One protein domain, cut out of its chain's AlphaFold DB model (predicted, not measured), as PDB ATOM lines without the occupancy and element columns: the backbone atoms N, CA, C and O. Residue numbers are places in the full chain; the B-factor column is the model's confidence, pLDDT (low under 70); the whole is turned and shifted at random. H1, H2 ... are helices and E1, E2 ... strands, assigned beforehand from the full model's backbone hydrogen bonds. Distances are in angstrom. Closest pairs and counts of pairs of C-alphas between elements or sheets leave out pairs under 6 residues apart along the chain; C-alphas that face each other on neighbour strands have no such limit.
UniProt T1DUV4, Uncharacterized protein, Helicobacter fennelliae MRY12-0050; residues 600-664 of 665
ATOM      1  N   HIS A 600     132.974 138.723 136.001       84.06
ATOM      2  CA  HIS A 600     132.056 139.689 135.421       84.06
ATOM      3  C   HIS A 600     132.071 139.523 133.909       84.06
ATOM      4  O   HIS A 600     133.132 139.408 133.287       84.06
ATOM      5  N   VAL A 601     130.888 139.458 133.309       85.06
ATOM      6  CA  VAL A 601     130.768 139.364 131.858       85.06
ATOM      7  C   VAL A 601     129.664 140.266 131.337       85.06
ATOM      8  O   VAL A 601     128.648 140.471 131.990       85.06
ATOM      9  N   THR A 602     129.815 140.738 130.110       87.06
ATOM     10  CA  THR A 602     128.771 141.450 129.375       87.06
ATOM     11  C   THR A 602     128.256 140.558 128.255       87.06
ATOM     12  O   THR A 602     129.039 140.001 127.482       87.06
ATOM     13  N   GLN A 603     126.938 140.410 128.152       88.50
ATOM     14  CA  GLN A 603     126.319 139.657 127.064       88.50
ATOM     15  C   GLN A 603     126.498 140.400 125.733       88.50
ATOM     16  O   GLN A 603     126.271 141.606 125.643       88.50
ATOM     17  N   LYS A 604     126.887 139.673 124.684       86.44
ATOM     18  CA  LYS A 604     126.966 140.164 123.305       86.44
ATOM     19  C   LYS A 604     126.311 139.170 122.352       86.44
ATOM     20  O   LYS A 604     126.242 137.979 122.638       86.44
ATOM     21  N   ILE A 605     125.821 139.664 121.223       85.94
ATOM     22  CA  ILE A 605     125.199 138.856 120.171       85.94
ATOM     23  C   ILE A 605     126.113 138.925 118.941       85.94
ATOM     24  O   ILE A 605     126.564 140.013 118.585       85.94
ATOM     25  N   THR A 606     126.439 137.781 118.331       85.50
ATOM     26  CA  THR A 606     127.194 137.714 117.057       85.50
ATOM     27  C   THR A 606     126.411 138.371 115.931       85.50
ATOM     28  O   THR A 606     125.184 138.437 116.004       85.50
ATOM     29  N   ASP A 607     127.083 138.629 114.812       86.44
ATOM     30  CA  ASP A 607     126.460 138.995 113.535       86.44
ATOM     31  C   ASP A 607     125.358 137.992 113.111       86.44
ATOM     32  O   ASP A 607     124.412 138.355 112.420       86.44
ATOM     33  N   PHE A 608     125.437 136.740 113.585       84.06
ATOM     34  CA  PHE A 608     124.498 135.651 113.286       84.06
ATOM     35  C   PHE A 608     123.571 135.253 114.451       84.06
ATOM     36  O   PHE A 608     123.062 134.133 114.482       84.06
ATOM     37  N   GLY A 609     123.355 136.130 115.438       83.31
ATOM     38  CA  GLY A 609     122.375 135.891 116.510       83.31
ATOM     39  C   GLY A 609     122.789 134.923 117.633       83.31
ATOM     40  O   GLY A 609     121.999 134.670 118.540       83.31
ATOM     41  N   VAL A 610     124.011 134.387 117.629       83.38
ATOM     42  CA  VAL A 610     124.564 133.584 118.729       83.38
ATOM     43  C   VAL A 610     124.911 134.485 119.912       83.38
ATOM     44  O   VAL A 610     125.679 135.440 119.790       83.38
ATOM     45  N   VAL A 611     124.365 134.157 121.082       84.38
ATOM     46  CA  VAL A 611     124.693 134.833 122.338       84.38
ATOM     47  C   VAL A 611     126.045 134.350 122.854       84.38
ATOM     48  O   VAL A 611     126.277 133.152 122.999       84.38
ATOM     49  N   VAL A 612     126.912 135.300 123.179       82.19
ATOM     50  CA  VAL A 612     128.207 135.092 123.826       82.19
ATOM     51  C   VAL A 612     128.378 136.036 125.004       82.19
ATOM     52  O   VAL A 612     127.628 136.995 125.180       82.19
ATOM     53  N   TYR A 613     129.408 135.791 125.795       80.94
ATOM     54  CA  TYR A 613     129.701 136.564 126.984       80.94
ATOM     55  C   TYR A 613     131.135 137.076 126.905       80.94
ATOM     56  O   TYR A 613     132.081 136.305 126.747       80.94
ATOM     57  N   GLN A 614     131.308 138.390 126.990       82.31
ATOM     58  CA  GLN A 614     132.627 138.997 127.035       82.31
ATOM     59  C   GLN A 614     133.043 139.218 128.480       82.31
ATOM     60  O   GLN A 614     132.346 139.920 129.203       82.31
ATOM     61  N   ARG A 615     134.178 138.653 128.897       80.25
ATOM     62  CA  ARG A 615     134.710 138.887 130.246       80.25
ATOM     63  C   ARG A 615     135.165 140.338 130.416       80.25
ATOM     64  O   ARG A 615     135.848 140.870 129.543       80.25
ATOM     65  N   THR A 616     134.849 140.917 131.570       77.38
ATOM     66  CA  THR A 616     135.406 142.175 132.072       77.38
ATOM     67  C   THR A 616     136.129 141.910 133.393       77.38
ATOM     68  O   THR A 616     135.726 141.046 134.172       77.38
ATOM     69  N   ASP A 617     137.248 142.596 133.632       71.69
ATOM     70  CA  ASP A 617     137.993 142.446 134.893       71.69
ATOM     71  C   ASP A 617     137.351 143.241 136.037       71.69
ATOM     72  O   ASP A 617     137.474 142.860 137.199       71.69
ATOM     73  N   GLU A 618     136.614 144.299 135.701       79.94
ATOM     74  CA  GLU A 618     135.848 145.111 136.641       79.94
ATOM     75  C   GLU A 618     134.348 145.027 136.319       79.94
ATOM     76  O   GLU A 618     133.970 144.886 135.145       79.94
ATOM     77  N   PRO A 619     133.479 145.087 137.342       84.31
ATOM     78  CA  PRO A 619     132.045 145.162 137.132       84.31
ATOM     79  C   PRO A 619     131.679 146.497 136.473       84.31
ATOM     80  O   PRO A 619     132.075 147.568 136.926       84.31
ATOM     81  N   THR A 620     130.896 146.426 135.404       85.75
ATOM     82  CA  THR A 620     130.237 147.567 134.757       85.75
ATOM     83  C   THR A 620     128.731 147.509 135.005       85.75
ATOM     84  O   THR A 620     128.199 146.444 135.329       85.75
ATOM     85  N   ASP A 621     128.019 148.611 134.756       89.06
ATOM     86  CA  ASP A 621     126.547 148.675 134.863       89.06
ATOM     87  C   ASP A 621     125.824 147.649 133.967       89.06
ATOM     88  O   ASP A 621     124.670 147.302 134.205       89.06
ATOM     89  N   THR A 622     126.502 147.152 132.929       86.19
ATOM     90  CA  THR A 622     125.990 146.152 131.979       86.19
ATOM     91  C   THR A 622     126.552 144.752 132.211       86.19
ATOM     92  O   THR A 622     126.197 143.817 131.488       86.19
ATOM     93  N   SER A 623     127.460 144.591 133.175       87.00
ATOM     94  CA  SER A 623     128.059 143.298 133.480       87.00
ATOM     95  C   SER A 623     127.164 142.486 134.413       87.00
ATOM     96  O   SER A 623     126.668 142.972 135.427       87.00
ATOM     97  N   GLN A 624     126.977 141.216 134.076       87.56
ATOM     98  CA  GLN A 624     126.419 140.217 134.968       87.56
ATOM     99  C   GLN A 624     127.572 139.511 135.688       87.56
ATOM    100  O   GLN A 624     128.562 139.121 135.067       87.56
ATOM    101  N   THR A 625     127.425 139.312 136.995       83.31
ATOM    102  CA  THR A 625     128.302 138.412 137.753       83.31
ATOM    103  C   THR A 625     127.827 136.984 137.538       83.31
ATOM    104  O   THR A 625     126.646 136.698 137.741       83.31
ATOM    105  N   ILE A 626     128.724 136.107 137.093       75.19
ATOM    106  CA  ILE A 626     128.396 134.714 136.795       75.19
ATOM    107  C   ILE A 626     129.331 133.791 137.556       75.19
ATOM    108  O   ILE A 626     130.559 133.895 137.463       75.19
ATOM    109  N   ASP A 627     128.722 132.826 138.231       69.75
ATOM    110  CA  ASP A 627     129.410 131.714 138.865       69.75
ATOM    111  C   ASP A 627     129.772 130.658 137.809       69.75
ATOM    112  O   ASP A 627     129.074 129.668 137.655       69.75
ATOM    113  N   TYR A 628     130.837 130.898 137.031       64.62
ATOM    114  CA  TYR A 628     131.473 129.977 136.060       64.62
ATOM    115  C   TYR A 628     130.582 128.892 135.406       64.62
ATOM    116  O   TYR A 628     130.981 127.726 135.320       64.62
ATOM    117  N   GLU A 629     129.409 129.270 134.911       60.62
ATOM    118  CA  GLU A 629     128.546 128.406 134.095       60.62
ATOM    119  C   GLU A 629     129.185 128.150 132.719       60.62
ATOM    120  O   GLU A 629     130.030 128.944 132.273       60.62
ATOM    121  N   VAL A 630     128.780 127.089 131.999       53.88
ATOM    122  CA  VAL A 630     129.139 126.972 130.575       53.88
ATOM    123  C   VAL A 630     128.436 128.063 129.809       53.88
ATOM    124  O   VAL A 630     127.304 127.962 129.345       53.88
ATOM    125  N   ARG A 631     129.181 129.132 129.621       63.03
ATOM    126  CA  ARG A 631     128.833 130.194 128.713       63.03
ATOM    127  C   ARG A 631     129.978 130.314 127.719       63.03
ATOM    128  O   ARG A 631     131.138 130.150 128.113       63.03
ATOM    129  N   PRO A 632     129.698 130.572 126.431       57.78
ATOM    130  CA  PRO A 632     130.731 130.947 125.480       57.78
ATOM    131  C   PRO A 632     131.317 132.294 125.927       57.78
ATOM    132  O   PRO A 632     130.854 133.360 125.531       57.78
ATOM    133  N   MET A 633     132.274 132.213 126.854       55.78
ATOM    134  CA  MET A 633     132.900 133.309 127.580       55.78
ATOM    135  C   MET A 633     134.287 133.554 127.015       55.78
ATOM    136  O   MET A 633     135.088 132.624 126.931       55.78
ATOM    137  N   THR A 634     134.589 134.792 126.638       56.16
ATOM    138  CA  THR A 634     135.923 135.133 126.141       56.16
ATOM    139  C   THR A 634     136.186 136.645 126.167       56.16
ATOM    140  O   THR A 634     135.271 137.424 125.918       56.16
ATOM    141  N   PRO A 635     137.425 137.106 126.432       51.72
ATOM    142  CA  PRO A 635     137.816 138.499 126.195       51.72
ATOM    143  C   PRO A 635     137.826 138.879 124.698       51.72
ATOM    144  O   PRO A 635     137.657 140.052 124.364       51.72
ATOM    145  N   TYR A 636     137.971 137.893 123.806       60.12
ATOM    146  CA  TYR A 636     138.020 138.021 122.346       60.12
ATOM    147  C   TYR A 636     136.933 137.168 121.697       60.12
ATOM    148  O   TYR A 636     137.044 135.950 121.543       60.12
ATOM    149  N   PHE A 637     135.841 137.821 121.352       68.19
ATOM    150  CA  PHE A 637     134.709 137.191 120.709       68.19
ATOM    151  C   PHE A 637     134.903 137.121 119.189       68.19
ATOM    152  O   PHE A 637     135.310 138.112 118.585       68.19
ATOM    153  N   ASN A 638     134.569 135.983 118.568       78.62
ATOM    154  CA  ASN A 638     134.446 135.887 117.115       78.62
ATOM    155  C   ASN A 638     133.010 136.254 116.681       78.62
ATOM    156  O   ASN A 638     132.102 135.437 116.848       78.62
ATOM    157  N   PRO A 639     132.783 137.449 116.100       78.81
ATOM    158  CA  PRO A 639     131.441 137.920 115.762       78.81
ATOM    159  C   PRO A 639     130.800 137.148 114.606       78.81
ATOM    160  O   PRO A 639     129.598 137.263 114.402       78.81
ATOM    161  N   ARG A 640     131.567 136.324 113.880       84.44
ATOM    162  CA  ARG A 640     131.117 135.617 112.672       84.44
ATOM    163  C   ARG A 640     130.797 134.140 112.898       84.44
ATOM    164  O   ARG A 640     130.847 133.339 111.963       84.44
ATOM    165  N   VAL A 641     130.517 133.760 114.140       89.00
ATOM    166  CA  VAL A 641     130.152 132.385 114.490       89.00
ATOM    167  C   VAL A 641     128.648 132.198 114.345       89.00
ATOM    168  O   VAL A 641     127.866 132.954 114.910       89.00
ATOM    169  N   ARG A 642     128.246 131.139 113.646       90.88
ATOM    170  CA  ARG A 642     126.865 130.659 113.587       90.88
ATOM    171  C   ARG A 642     126.743 129.352 114.362       90.88
ATOM    172  O   ARG A 642     127.625 128.495 114.281       90.88
ATOM    173  N   LYS A 643     125.633 129.173 115.082       91.00
ATOM    174  CA  LYS A 643     125.245 127.865 115.620       91.00
ATOM    175  C   LYS A 643     124.538 127.073 114.517       91.00
ATOM    176  O   LYS A 643     123.608 127.568 113.885       91.00
ATOM    177  N   GLY A 644     125.006 125.865 114.258       91.75
ATOM    178  CA  GLY A 644     124.419 124.920 113.321       91.75
ATOM    179  C   GLY A 644     124.403 123.518 113.911       91.75
ATOM    180  O   GLY A 644     124.612 123.331 115.110       91.75
ATOM    181  N   GLU A 645     124.184 122.535 113.047       93.38
ATOM    182  CA  GLU A 645     124.106 121.131 113.430       93.38
ATOM    183  C   GLU A 645     125.019 120.287 112.533       93.38
ATOM    184  O   GLU A 645     125.114 120.514 111.324       93.38
ATOM    185  N   PHE A 646     125.704 119.308 113.119       94.12
ATOM    186  CA  PHE A 646     126.488 118.307 112.408       94.12
ATOM    187  C   PHE A 646     126.248 116.933 113.036       94.12
ATOM    188  O   PHE A 646     126.529 116.728 114.214       94.12
ATOM    189  N   LEU A 647     125.734 115.986 112.245       92.75
ATOM    190  CA  LEU A 647     125.397 114.626 112.695       92.75
ATOM    191  C   LEU A 647     124.466 114.593 113.927       92.75
ATOM    192  O   LEU A 647     124.718 113.837 114.866       92.75
ATOM    193  N   GLY A 648     123.402 115.404 113.952       90.62
ATOM    194  CA  GLY A 648     122.457 115.393 115.077       90.62
ATOM    195  C   GLY A 648     122.893 116.223 116.286       90.62
ATOM    196  O   GLY A 648     122.320 116.063 117.362       90.62
ATOM    197  N   ARG A 649     123.978 117.002 116.180       90.38
ATOM    198  CA  ARG A 649     124.645 117.641 117.325       90.38
ATOM    199  C   ARG A 649     125.032 119.081 117.044       90.38
ATOM    200  O   ARG A 649     125.355 119.427 115.910       90.38
ATOM    201  N   ASP A 650     125.080 119.881 118.103       91.19
ATOM    202  CA  ASP A 650     125.492 121.279 118.044       91.19
ATOM    203  C   ASP A 650     126.892 121.437 117.428       91.19
ATOM    204  O   ASP A 650     127.862 120.779 117.825       91.19
ATOM    205  N   ALA A 651     126.987 122.349 116.462       94.38
ATOM    206  CA  ALA A 651     128.222 122.711 115.789       94.38
ATOM    207  C   ALA A 651     128.353 124.233 115.669       94.38
ATOM    208  O   ALA A 651     127.429 124.912 115.223       94.38
ATOM    209  N   TYR A 652     129.518 124.773 116.013       93.62
ATOM    210  CA  TYR A 652     129.833 126.188 115.830       93.62
ATOM    211  C   TYR A 652     130.657 126.381 114.555       93.62
ATOM    212  O   TYR A 652     131.751 125.833 114.417       93.62
ATOM    213  N   ILE A 653     130.116 127.144 113.605       92.81
ATOM    214  CA  ILE A 653     130.633 127.297 112.237       92.81
ATOM    215  C   ILE A 653     131.063 128.752 112.016       92.81
ATOM    216  O   ILE A 653     130.347 129.670 112.406       92.81
ATOM    217  N   ASN A 654     132.223 128.967 111.388       87.38
ATOM    218  CA  ASN A 654     132.715 130.300 111.021       87.38
ATOM    219  C   ASN A 654     132.371 130.616 109.550       87.38
ATOM    220  O   ASN A 654     132.881 129.965 108.635       87.38
ATOM    221  N   GLU A 655     131.523 131.625 109.323       79.19
ATOM    222  CA  GLU A 655     130.948 131.946 108.001       79.19
ATOM    223  C   GLU A 655     131.928 132.613 107.020       79.19
ATOM    224  O   GLU A 655     131.697 132.553 105.814       79.19
ATOM    225  N   LYS A 656     133.099 133.115 107.470       69.88
ATOM    226  CA  LYS A 656     134.181 133.609 106.568       69.88
ATOM    227  C   LYS A 656     134.531 132.617 105.444       69.88
ATOM    228  O   LYS A 656     135.183 132.966 104.460       69.88
ATOM    229  N   ARG A 657     134.175 131.351 105.642       56.28
ATOM    230  CA  ARG A 657     134.489 130.233 104.777       56.28
ATOM    231  C   ARG A 657     133.474 129.972 103.663       56.28
ATOM    232  O   ARG A 657     133.880 129.430 102.633       56.28
ATOM    233  N   PHE A 658     132.200 130.314 103.849       52.47
ATOM    234  CA  PHE A 658     131.160 130.035 102.853       52.47
ATOM    235  C   PHE A 658     131.206 131.031 101.687       52.47
ATOM    236  O   PHE A 658     131.182 130.593 100.536       52.47
ATOM    237  N   ASP A 659     131.484 132.311 101.958       53.12
ATOM    238  CA  ASP A 659     131.606 133.358 100.926       53.12
ATOM    239  C   ASP A 659     132.674 133.052  99.853       53.12
ATOM    240  O   ASP A 659     132.540 133.425  98.686       53.12
ATOM    241  N   ARG A 660     133.746 132.324 100.204       50.78
ATOM    242  CA  ARG A 660     134.798 131.933  99.241       50.78
ATOM    243  C   ARG A 660     134.423 130.752  98.346       50.78
ATOM    244  O   ARG A 660     135.025 130.595  97.291       50.78
ATOM    245  N   ARG A 661     133.479 129.901  98.760       49.00
ATOM    246  CA  ARG A 661     133.009 128.773  97.936       49.00
ATOM    247  C   ARG A 661     131.882 129.176  96.990       49.00
ATOM    248  O   ARG A 661     131.781 128.565  95.933       49.00
ATOM    249  N   GLU A 662     131.082 130.183  97.339       43.16
ATOM    250  CA  GLU A 662     130.084 130.753  96.420       43.16
ATOM    251  C   GLU A 662     130.695 131.712  95.399       43.16
ATOM    252  O   GLU A 662     130.226 131.756  94.276       43.16
ATOM    253  N   SER A 663     131.797 132.396  95.720       43.72
ATOM    254  CA  SER A 663     132.531 133.218  94.737       43.72
ATOM    255  C   SER A 663     133.437 132.421  93.782       43.72
ATOM    256  O   SER A 663     134.036 133.004  92.879       43.72
ATOM    257  N   GLN A 664     133.562 131.102  93.973       43.94
ATOM    258  CA  GLN A 664     134.306 130.186  93.090       43.94
ATOM    259  C   GLN A 664     133.402 129.194  92.332       43.94
ATOM    260  O   GLN A 664     133.917 128.322  91.631       43.94
TER     261      GLN A 664
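This is residues 600 to 664 of the 665 residues of an uncharacterized protein of Helicobacter fennelliae MRY12-0050 (UniProt T1DUV4). Two strand hairpins follow one another along the longest axis: E1 and E2, with short E3 beside E1, then E4 and E5 set crosswise; beyond them residues 657 to 664, with H1, stick out as a tail. The 65 printed residues, under half in named elements, hold five strands, then one helix: mostly strand. Both sheets, E2-E1-E3 and E4-E5, are antiparallel. The whole is loose, radius of gyration of the C-alphas 14.6 A, spanning 46 by 26 by 15 A.

E1, residues 600 to 605, forms a hairpin with E2, residues 611 to 616; N 604 and O 612 are 2.8 A apart. E3, residues 624 to 626, pairs with E1 through N 601 and O 624, 2.9 A. E4, residues 641 to 646, and E5, residues 649 to 654, form a hairpin, N 644 to O 651 2.8 A; E1 and E4 are apart. H1, residues 659 to 662, is too short for an O i to N i+4 pair; its one O i to N i+3 pair is out of range.

E1 begins at C-alpha 600 (132.056, 139.689, 135.421) and measures 16.7 A, E2 16.2 A, E4 14.7 A and E5 16.3 A. H1 ends at C-alpha 662 (130.084, 130.753, 96.420).

The C-alphas of Pro 619 and Gln 664, the farthest apart, are 46.6 A apart. The printed part has no cut; E3 to E4 is a long link. Confidence is low, pLDDT under 70, at residues 627 to 637 and 656 to 664.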